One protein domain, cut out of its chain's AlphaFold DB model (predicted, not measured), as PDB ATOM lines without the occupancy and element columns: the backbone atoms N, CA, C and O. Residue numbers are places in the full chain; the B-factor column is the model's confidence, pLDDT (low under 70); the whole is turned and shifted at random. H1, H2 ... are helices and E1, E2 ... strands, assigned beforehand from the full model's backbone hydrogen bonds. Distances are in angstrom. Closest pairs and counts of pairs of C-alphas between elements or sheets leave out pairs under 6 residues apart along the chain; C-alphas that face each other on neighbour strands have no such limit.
ATOM      1  N   GLU A   2     -35.376 -18.510  37.310       80.50
ATOM      2  CA  GLU A   2     -34.421 -18.426  36.189       80.50
ATOM      3  C   GLU A   2     -34.752 -19.341  34.992       80.50
ATOM      4  O   GLU A   2     -34.723 -18.898  33.848       80.50
ATOM      5  N   GLN A   3     -35.192 -20.580  35.248       84.69
ATOM      6  CA  GLN A   3     -35.605 -21.515  34.189       84.69
ATOM      7  C   GLN A   3     -36.780 -20.999  33.342       84.69
ATOM      8  O   GLN A   3     -36.785 -21.177  32.128       84.69
ATOM      9  N   ALA A   4     -37.753 -20.306  33.948       87.25
ATOM     10  CA  ALA A   4     -38.902 -19.770  33.217       87.25
ATOM     11  C   ALA A   4     -38.481 -18.669  32.233       87.25
ATOM     12  O   ALA A   4     -38.966 -18.635  31.104       87.25
ATOM     13  N   SER A   5     -37.540 -17.809  32.632       91.06
ATOM     14  CA  SER A   5     -37.005 -16.751  31.771       91.06
ATOM     15  C   SER A   5     -36.290 -17.311  30.539       91.06
ATOM     16  O   SER A   5     -36.475 -16.784  29.446       91.06
ATOM     17  N   ASN A   6     -35.529 -18.400  30.698       93.50
ATOM     18  CA  ASN A   6     -34.817 -19.051  29.591       93.50
ATOM     19  C   ASN A   6     -35.772 -19.723  28.596       93.50
ATOM     20  O   ASN A   6     -35.582 -19.628  27.386       93.50
ATOM     21  N   ILE A   7     -36.834 -20.360  29.092       94.12
ATOM     22  CA  ILE A   7     -37.856 -20.977  28.234       94.12
ATOM     23  C   ILE A   7     -38.606 -19.896  27.442       94.12
ATOM     24  O   ILE A   7     -38.820 -20.027  26.237       94.12
ATOM     25  N   LEU A   8     -38.974 -18.791  28.099       93.69
ATOM     26  CA  LEU A   8     -39.671 -17.680  27.450       93.69
ATOM     27  C   LEU A   8     -38.794 -16.977  26.404       93.69
ATOM     28  O   LEU A   8     -39.282 -16.666  25.316       93.69
ATOM     29  N   SER A   9     -37.510 -16.746  26.699       94.19
ATOM     30  CA  SER A   9     -36.584 -16.127  25.744       94.19
ATOM     31  C   SER A   9     -36.360 -17.017  24.520       94.19
ATOM     32  O   SER A   9     -36.446 -16.524  23.395       94.19
ATOM     33  N   GLY A  10     -36.187 -18.328  24.718       94.81
ATOM     34  CA  GLY A  10     -36.122 -19.306  23.631       94.81
ATOM     35  C   GLY A  10     -37.370 -19.262  22.748       94.81
ATOM     36  O   GLY A  10     -37.265 -19.138  21.529       94.81
ATOM     37  N   ALA A  11     -38.559 -19.248  23.356       93.62
ATOM     38  CA  ALA A  11     -39.817 -19.227  22.618       93.62
ATOM     39  C   ALA A  11     -40.008 -17.954  21.768       93.62
ATOM     40  O   ALA A  11     -40.501 -18.023  20.637       93.62
ATOM     41  N   LEU A  12     -39.587 -16.793  22.281       95.12
ATOM     42  CA  LEU A  12     -39.598 -15.530  21.535       95.12
ATOM     43  C   LEU A  12     -38.630 -15.562  20.344       95.12
ATOM     44  O   LEU A  12     -38.994 -15.124  19.251       95.12
ATOM     45  N   LEU A  13     -37.428 -16.118  20.529       95.12
ATOM     46  CA  LEU A  13     -36.435 -16.277  19.461       95.12
ATOM     47  C   LEU A  13     -36.904 -17.256  18.376       95.12
ATOM     48  O   LEU A  13     -36.674 -17.010  17.194       95.12
ATOM     49  N   SER A  14     -37.658 -18.295  18.744       92.62
ATOM     50  CA  SER A  14     -38.360 -19.182  17.801       92.62
ATOM     51  C   SER A  14     -39.531 -18.502  17.076       92.62
ATOM     52  O   SER A  14     -40.230 -19.122  16.274       92.62
ATOM     53  N   GLY A  15     -39.770 -17.219  17.346       93.06
ATOM     54  CA  GLY A  15     -40.761 -16.409  16.661       93.06
ATOM     55  C   GLY A  15     -42.181 -16.574  17.189       93.06
ATOM     56  O   GLY A  15     -43.104 -16.130  16.505       93.06
ATOM     57  N   MET A  16     -42.381 -17.174  18.363       95.12
ATOM     58  CA  MET A  16     -43.678 -17.145  19.032       95.12
ATOM     59  C   MET A  16     -43.955 -15.748  19.601       95.12
ATOM     60  O   MET A  16     -43.047 -15.000  19.958       95.12
ATOM     61  N   THR A  17     -45.229 -15.383  19.703       96.19
ATOM     62  CA  THR A  17     -45.661 -14.081  20.214       96.19
ATOM     63  C   THR A  17     -46.191 -14.219  21.631       96.19
ATOM     64  O   THR A  17     -47.119 -14.989  21.874       96.19
ATOM     65  N   MET A  18     -45.637 -13.440  22.557       95.81
ATOM     66  CA  MET A  18     -46.176 -13.317  23.908       95.81
ATOM     67  C   MET A  18     -47.544 -12.633  23.865       95.81
ATOM     68  O   MET A  18     -47.737 -11.642  23.161       95.81
ATOM     69  N   THR A  19     -48.514 -13.189  24.578       94.81
ATOM     70  CA  THR A  19     -49.881 -12.664  24.628       94.81
ATOM     71  C   THR A  19     -50.113 -11.840  25.892       94.81
ATOM     72  O   THR A  19     -49.324 -11.883  26.830       94.81
ATOM     73  N   ASP A  20     -51.224 -11.114  25.918       94.88
ATOM     74  CA  ASP A  20     -51.739 -10.365  27.066       94.88
ATOM     75  C   ASP A  20     -52.358 -11.263  28.155       94.88
ATOM     76  O   ASP A  20     -52.783 -10.777  29.199       94.88
ATOM     77  N   LYS A  21     -52.429 -12.577  27.915       92.25
ATOM     78  CA  LYS A  21     -53.005 -13.560  28.833       92.25
ATOM     79  C   LYS A  21     -51.908 -14.317  29.563       92.25
ATOM     80  O   LYS A  21     -50.890 -14.680  28.981       92.25
ATOM     81  N   GLU A  22     -52.164 -14.636  30.822       95.81
ATOM     82  CA  GLU A  22     -51.257 -15.393  31.683       95.81
ATOM     83  C   GLU A  22     -51.726 -16.838  31.896       95.81
ATOM     84  O   GLU A  22     -52.918 -17.160  31.854       95.81
ATOM     85  N   CYS A  23     -50.769 -17.740  32.108       93.69
ATOM     86  CA  CYS A  23     -51.047 -19.127  32.445       93.69
ATOM     87  C   CYS A  23     -51.671 -19.234  33.839       93.69
ATOM     88  O   CYS A  23     -51.094 -18.778  34.824       93.69
ATOM     89  N   LYS A  24     -52.800 -19.942  33.946       92.00
ATOM     90  CA  LYS A  24     -53.493 -20.169  35.224       92.00
ATOM     91  C   LYS A  24     -52.713 -21.036  36.220       92.00
ATOM     92  O   LYS A  24     -53.085 -21.093  37.380       92.00
ATOM     93  N   THR A  25     -51.668 -21.735  35.780       90.69
ATOM     94  CA  THR A  25     -50.862 -22.604  36.651       90.69
ATOM     95  C   THR A  25     -49.617 -21.883  37.163       90.69
ATOM     96  O   THR A  25     -49.371 -21.860  38.363       90.69
ATOM     97  N   CYS A  26     -48.837 -21.256  36.276       90.31
ATOM     98  CA  CYS A  26     -47.534 -20.677  36.632       90.31
ATOM     99  C   CYS A  26     -47.431 -19.155  36.466       90.31
ATOM    100  O   CYS A  26     -46.360 -18.606  36.719       90.31
ATOM    101  N   GLN A  27     -48.497 -18.477  36.014       90.44
ATOM    102  CA  GLN A  27     -48.556 -17.019  35.770       90.44
ATOM    103  C   GLN A  27     -47.545 -16.498  34.748       90.44
ATOM    104  O   GLN A  27     -47.415 -15.295  34.548       90.44
ATOM    105  N   SER A  28     -46.841 -17.392  34.057       92.38
ATOM    106  CA  SER A  28     -46.048 -16.977  32.911       92.38
ATOM    107  C   SER A  28     -46.983 -16.538  31.784       92.38
ATOM    108  O   SER A  28     -48.030 -17.174  31.587       92.38
ATOM    109  N   PRO A  29     -46.621 -15.489  31.033       95.12
ATOM    110  CA  PRO A  29     -47.351 -15.096  29.838       95.12
ATOM    111  C   PRO A  29     -47.565 -16.288  28.897       95.12
ATOM    112  O   PRO A  29     -46.666 -17.108  28.696       95.12
ATOM    113  N   LEU A  30     -48.765 -16.406  28.327       96.25
ATOM    114  CA  LEU A  30     -49.034 -17.405  27.299       96.25
ATOM    115  C   LEU A  30     -48.358 -16.981  25.996       96.25
ATOM    116  O   LEU A  30     -48.364 -15.802  25.637       96.25
ATOM    117  N   MET A  31     -47.832 -17.959  25.271       96.75
ATOM    118  CA  MET A  31     -47.191 -17.782  23.975       96.75
ATOM    119  C   MET A  31     -48.126 -18.277  22.873       96.75
ATOM    120  O   MET A  31     -48.855 -19.256  23.039       96.75
ATOM    121  N   ARG A  32     -48.118 -17.590  21.732       96.38
ATOM    122  CA  ARG A  32     -48.891 -17.943  20.541       96.38
ATOM    123  C   ARG A  32     -47.944 -18.216  19.365       96.38
ATOM    124  O   ARG A  32     -47.172 -17.324  19.009       96.38
ATOM    125  N   PRO A  33     -48.002 -19.397  18.728       94.06
ATOM    126  CA  PRO A  33     -47.276 -19.666  17.488       94.06
ATOM    127  C   PRO A  33     -47.748 -18.754  16.351       94.06
ATOM    128  O   PRO A  33     -48.927 -18.406  16.293       94.06
ATOM    129  N   ARG A  34     -46.871 -18.436  15.392       87.94
ATOM    130  CA  ARG A  34     -47.216 -17.559  14.249       87.94
ATOM    131  C   ARG A  34     -48.420 -18.048  13.443       87.94
ATOM    132  O   ARG A  34     -49.227 -17.243  12.997       87.94
ATOM    133  N   ASN A  35     -48.556 -19.365  13.315       87.50
ATOM    134  CA  ASN A  35     -49.568 -19.998  12.468       87.50
ATOM    135  C   ASN A  35     -50.752 -20.565  13.264       87.50
ATOM    136  O   ASN A  35     -51.590 -21.266  12.704       87.50
ATOM    137  N   SER A  36     -50.836 -20.294  14.571       85.06
ATOM    138  CA  SER A  36     -51.905 -20.813  15.422       85.06
ATOM    139  C   SER A  36     -52.624 -19.687  16.146       85.06
ATOM    140  O   SER A  36     -52.017 -18.751  16.658       85.06
ATOM    141  N   LYS A  37     -53.950 -19.794  16.238       87.44
ATOM    142  CA  LYS A  37     -54.755 -18.905  17.088       87.44
ATOM    143  C   LYS A  37     -54.711 -19.320  18.561       87.44
ATOM    144  O   LYS A  37     -55.112 -18.541  19.423       87.44
ATOM    145  N   LEU A  38     -54.232 -20.529  18.847       91.00
ATOM    146  CA  LEU A  38     -54.191 -21.093  20.189       91.00
ATOM    147  C   LEU A  38     -52.939 -20.611  20.922       91.00
ATOM    148  O   LEU A  38     -51.815 -20.782  20.452       91.00
ATOM    149  N   SER A  39     -53.153 -20.009  22.087       94.44
ATOM    150  CA  SER A  39     -52.101 -19.625  23.024       94.44
ATOM    151  C   SER A  39     -51.930 -20.708  24.087       94.44
ATOM    152  O   SER A  39     -52.928 -21.147  24.661       94.44
ATOM    153  N   HIS A  40     -50.696 -21.098  24.381       94.81
ATOM    154  CA  HIS A  40     -50.368 -22.104  25.392       94.81
ATOM    155  C   HIS A  40     -49.220 -21.624  26.287       94.81
ATOM    156  O   HIS A  40     -48.570 -20.612  26.015       94.81
ATOM    157  N   CYS A  41     -49.010 -22.311  27.407       95.94
ATOM    158  CA  CYS A  41     -47.947 -21.971  28.341       95.94
ATOM    159  C   CYS A  41     -46.720 -22.840  28.088       95.94
ATOM    160  O   CYS A  41     -46.679 -23.981  28.539       95.94
ATOM    161  N   VAL A  42     -45.704 -22.259  27.455       95.31
ATOM    162  CA  VAL A  42     -44.433 -22.943  27.171       95.31
ATOM    163  C   VAL A  42     -43.710 -23.397  28.441       95.31
ATOM    164  O   VAL A  42     -43.133 -24.472  28.468       95.31
ATOM    165  N   VAL A  43     -43.807 -22.639  29.539       94.12
ATOM    166  CA  VAL A  43     -43.149 -22.996  30.808       94.12
ATOM    167  C   VAL A  43     -43.772 -24.249  31.428       94.12
ATOM    168  O   VAL A  43     -43.059 -25.148  31.855       94.12
ATOM    169  N   CYS A  44     -45.105 -24.335  31.482       92.06
ATOM    170  CA  CYS A  44     -45.775 -25.519  32.023       92.06
ATOM    171  C   CYS A  44     -45.667 -26.735  31.101       92.06
ATOM    172  O   CYS A  44     -45.737 -27.855  31.592       92.06
ATOM    173  N   GLU A  45     -45.567 -26.525  29.793       90.62
ATOM    174  CA  GLU A  45     -45.407 -27.604  28.820       90.62
ATOM    175  C   GLU A  45     -44.018 -28.240  28.929       90.62
ATOM    176  O   GLU A  45     -43.918 -29.452  29.097       90.62
ATOM    177  N   GLU A  46     -42.967 -27.421  28.997       87.62
ATOM    178  CA  GLU A  46     -41.586 -27.891  29.138       87.62
ATOM    179  C   GLU A  46     -41.349 -28.626  30.469       87.62
ATOM    180  O   GLU A  46     -40.709 -29.676  30.513       87.62
ATOM    181  N   LEU A  47     -41.926 -28.117  31.567       84.44
ATOM    182  CA  LEU A  47     -41.848 -28.756  32.890       84.44
ATOM    183  C   LEU A  47     -42.600 -30.093  32.958       84.44
ATOM    184  O   LEU A  47     -42.306 -30.917  33.822       84.44
ATOM    185  N   LYS A  48     -43.593 -30.302  32.085       84.94
ATOM    186  CA  LYS A  48     -44.297 -31.585  31.951       84.94
ATOM    187  C   LYS A  48     -43.524 -32.551  31.060       84.94
ATOM    188  O   LYS A  48     -43.480 -33.732  31.382       84.94
ATOM    189  N   ALA A  49     -42.901 -32.059  29.989       76.06
ATOM    190  CA  ALA A  49     -42.053 -32.865  29.111       76.06
ATOM    191  C   ALA A  49     -40.864 -33.469  29.879       76.06
ATOM    192  O   ALA A  49     -40.637 -34.672  29.813       76.06
ATOM    193  N   THR A  50     -40.203 -32.674  30.726       68.44
ATOM    194  CA  THR A  50     -39.090 -33.147  31.575       68.44
ATOM    195  C   THR A  50     -39.500 -34.181  32.631       68.44
ATOM    196  O   THR A  50     -38.667 -34.975  33.048       68.44
ATOM    197  N   GLN A  51     -40.772 -34.226  33.043       62.47
ATOM    198  CA  GLN A  51     -41.294 -35.252  33.962       62.47
ATOM    199  C   GLN A  51     -41.752 -36.534  33.246       62.47
ATOM    200  O   GLN A  51     -41.953 -37.557  33.894       62.47
ATOM    201  N   ALA A  52     -41.928 -36.492  31.922       55.84
ATOM    202  CA  ALA A  52     -42.317 -37.648  31.118       55.84
ATOM    203  C   ALA A  52     -41.108 -38.439  30.583       55.84
ATOM    204  O   ALA A  52     -41.251 -39.612  30.247       55.84
ATOM    205  N   ASP A  82     -54.811 -22.494  46.105       82.94
ATOM    206  CA  ASP A  82     -54.868 -21.418  47.095       82.94
ATOM    207  C   ASP A  82     -53.743 -20.395  46.906       82.94
ATOM    208  O   ASP A  82     -53.954 -19.183  47.024       82.94
ATOM    209  N   HIS A  83     -52.531 -20.861  46.602       85.94
ATOM    210  CA  HIS A  83     -51.396 -19.978  46.360       85.94
ATOM    211  C   HIS A  83     -51.584 -19.152  45.079       85.94
ATOM    212  O   HIS A  83     -51.335 -17.941  45.079       85.94
ATOM    213  N   PHE A  84     -52.080 -19.772  44.003       86.94
ATOM    214  CA  PHE A  84     -52.402 -19.064  42.765       86.94
ATOM    215  C   PHE A  84     -53.520 -18.033  42.976       86.94
ATOM    216  O   PHE A  84     -53.370 -16.876  42.572       86.94
ATOM    217  N   ALA A  85     -54.600 -18.413  43.663       89.81
ATOM    218  CA  ALA A  85     -55.719 -17.522  43.957       89.81
ATOM    219  C   ALA A  85     -55.275 -16.291  44.768       89.81
ATOM    220  O   ALA A  85     -55.668 -15.165  44.455       89.81
ATOM    221  N   LYS A  86     -54.393 -16.473  45.763       91.94
ATOM    222  CA  LYS A  86     -53.814 -15.366  46.548       91.94
ATOM    223  C   LYS A  86     -52.977 -14.419  45.689       91.94
ATOM    224  O   LYS A  86     -53.104 -13.206  45.839       91.94
ATOM    225  N   LYS A  87     -52.155 -14.947  44.777       92.19
ATOM    226  CA  LYS A  87     -51.347 -14.132  43.854       92.19
ATOM    227  C   LYS A  87     -52.209 -13.329  42.882       92.19
ATOM    228  O   LYS A  87     -52.003 -12.128  42.752       92.19
ATOM    229  N   SER A  88     -53.199 -13.965  42.258       92.94
ATOM    230  CA  SER A  88     -54.120 -13.285  41.339       92.94
ATOM    231  C   SER A  88     -54.882 -12.158  42.053       92.94
ATOM    232  O   SER A  88     -54.914 -11.023  41.576       92.94
ATOM    233  N   ARG A  89     -55.374 -12.428  43.271       95.81
ATOM    234  CA  ARG A  89     -56.003 -11.412  44.128       95.81
ATOM    235  C   ARG A  89     -55.047 -10.274  44.494       95.81
ATOM    236  O   ARG A  89     -55.469  -9.120  44.532       95.81
ATOM    237  N   ALA A  90     -53.776 -10.571  44.765       96.06
ATOM    238  CA  ALA A  90     -52.776  -9.548  45.060       96.06
ATOM    239  C   ALA A  90     -52.593  -8.589  43.878       96.06
ATOM    240  O   ALA A  90     -52.656  -7.377  44.075       96.06
ATOM    241  N   SER A  91     -52.440  -9.118  42.660       96.25
ATOM    242  CA  SER A  91     -52.292  -8.316  41.439       96.25
ATOM    243  C   SER A  91     -53.491  -7.394  41.207       96.25
ATOM    244  O   SER A  91     -53.312  -6.214  40.904       96.25
ATOM    245  N   GLU A  92     -54.713  -7.894  41.419       97.44
ATOM    246  CA  GLU A  92     -55.933  -7.089  41.288       97.44
ATOM    247  C   GLU A  92     -55.971  -5.929  42.300       97.44
ATOM    248  O   GLU A  92     -56.237  -4.776  41.941       97.44
ATOM    249  N   LEU A  93     -55.680  -6.214  43.574       97.69
ATOM    250  CA  LEU A  93     -55.710  -5.212  44.641       97.69
ATOM    251  C   LEU A  93     -54.601  -4.170  44.487       97.69
ATOM    252  O   LEU A  93     -54.848  -2.983  44.707       97.69
ATOM    253  N   ILE A  94     -53.409  -4.594  44.060       97.31
ATOM    254  CA  ILE A  94     -52.313  -3.690  43.707       97.31
ATOM    255  C   ILE A  94     -52.756  -2.752  42.586       97.31
ATOM    256  O   ILE A  94     -52.661  -1.538  42.753       97.31
ATOM    257  N   GLY A  95     -53.297  -3.284  41.483       96.94
ATOM    258  CA  GLY A  95     -53.767  -2.467  40.362       96.94
ATOM    259  C   GLY A  95     -54.801  -1.428  40.803       96.94
ATOM    260  O   GLY A  95     -54.691  -0.248  40.470       96.94
ATOM    261  N   ARG A  96     -55.750  -1.829  41.657       97.31
ATOM    262  CA  ARG A  96     -56.751  -0.918  42.232       97.31
ATOM    263  C   ARG A  96     -56.123   0.184  43.088       97.31
ATOM    264  O   ARG A  96     -56.537   1.335  42.989       97.31
ATOM    265  N   LYS A  97     -55.126  -0.145  43.912       96.75
ATOM    266  CA  LYS A  97     -54.398   0.833  44.736       96.75
ATOM    267  C   LYS A  97     -53.574   1.795  43.881       96.75
ATOM    268  O   LYS A  97     -53.593   2.993  44.146       96.75
ATOM    269  N   MET A  98     -52.931   1.317  42.819       96.00
ATOM    270  CA  MET A  98     -52.192   2.178  41.887       96.00
ATOM    271  C   MET A  98     -53.114   3.190  41.195       96.00
ATOM    272  O   MET A  98     -52.777   4.368  41.118       96.00
ATOM    273  N   LEU A  99     -54.323   2.779  40.796       96.38
ATOM    274  CA  LEU A  99     -55.342   3.694  40.257       96.38
ATOM    275  C   LEU A  99     -55.846   4.721  41.288       96.38
ATOM    276  O   LEU A  99     -56.292   5.800  40.914       96.38
ATOM    277  N   GLN A 100     -55.757   4.410  42.584       95.00
ATOM    278  CA  GLN A 100     -56.048   5.340  43.682       95.00
ATOM    279  C   GLN A 100     -54.871   6.281  44.008       95.00
ATOM    280  O   GLN A 100     -54.965   7.060  44.955       95.00
ATOM    281  N   GLY A 101     -53.766   6.212  43.258       93.38
ATOM    282  CA  GLY A 101     -52.575   7.036  43.471       93.38
ATOM    283  C   GLY A 101     -51.582   6.469  44.489       93.38
ATOM    284  O   GLY A 101     -50.688   7.187  44.930       93.38
TER     285      GLY A 101
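What this domain is: This is residues 2 to 52 and 82 to 101 of the 257 residues of an uncharacterized protein of Conidiobolus coronatus (strain ATCC 28846 / CBS 209.66 / NRRL 28638) (UniProt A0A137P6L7). A small two-stranded hairpin, E1 and E2, has two helices, H1 and H2, near it that meet close to their first residues, while a longer helix, H3, lies off to one side and touches no other helix. The part of H3 from residue 89 on stands free, with residues 100 and 101 after it. The 71 printed residues hold three named helices and two named strands, in the order H1, E1, E2, H2, H3; the sheet, E1 - E2, is antiparallel and the class is mostly helix. The whole is loose, with a radius of gyration of the C-alphas of 14.4 A, and spans 41 by 27 by 23 A, only just elongated.

How they stand to each other: Strands E1, residues 17 to 22, and E2, residues 29 to 32, form an antiparallel hairpin, their directions at 136 degrees. N 19 and O 30 are within hydrogen-bond range at 2.8 A, as are N 32 and O 17 at 2.8 A. The closest C-alphas of E2 and H1, residues 2 to 13, are those of Met 31 and Ala 11, 7.6 A apart. Those of E2 and H2, residues 42 to 52, are Met 31 and Val 42, 6.7 A apart. H1 and H2 touch, their closest C-alphas, of Ala 4 and Val 43, being 5.9 A apart. They run opposite ways at a steep tilt of 66 degrees. H3, residues 82 to 99, is apart from H1, H2, E1 and E2. Every O i to N i+4 pair is within hydrogen-bond range in H1 and H3, and 6 of 7 in H2.

Where its parts are: E1 is 12.8 A long and E2 9.8 A. H1 begins at C-alpha 2 (-34.421, -18.426, 36.189) and is 17.0 A long; H2 is 15.4 A long. H3, 26.0 A long, ends at C-alpha 99 (-55.342, 3.694, 40.257).

The domain as a whole: The C-alphas farthest apart, of Ala 52 and Gly 101, are 47.5 A from each other. Residues 53 to 81 are not printed, and C-alphas 52 and 82 are 26.0 A apart across this cut. Of the links printed whole, H1 to E1 is tight and the others are short. Mean pLDDT of the printed part is 91.1; residues 50 to 52 are under 70.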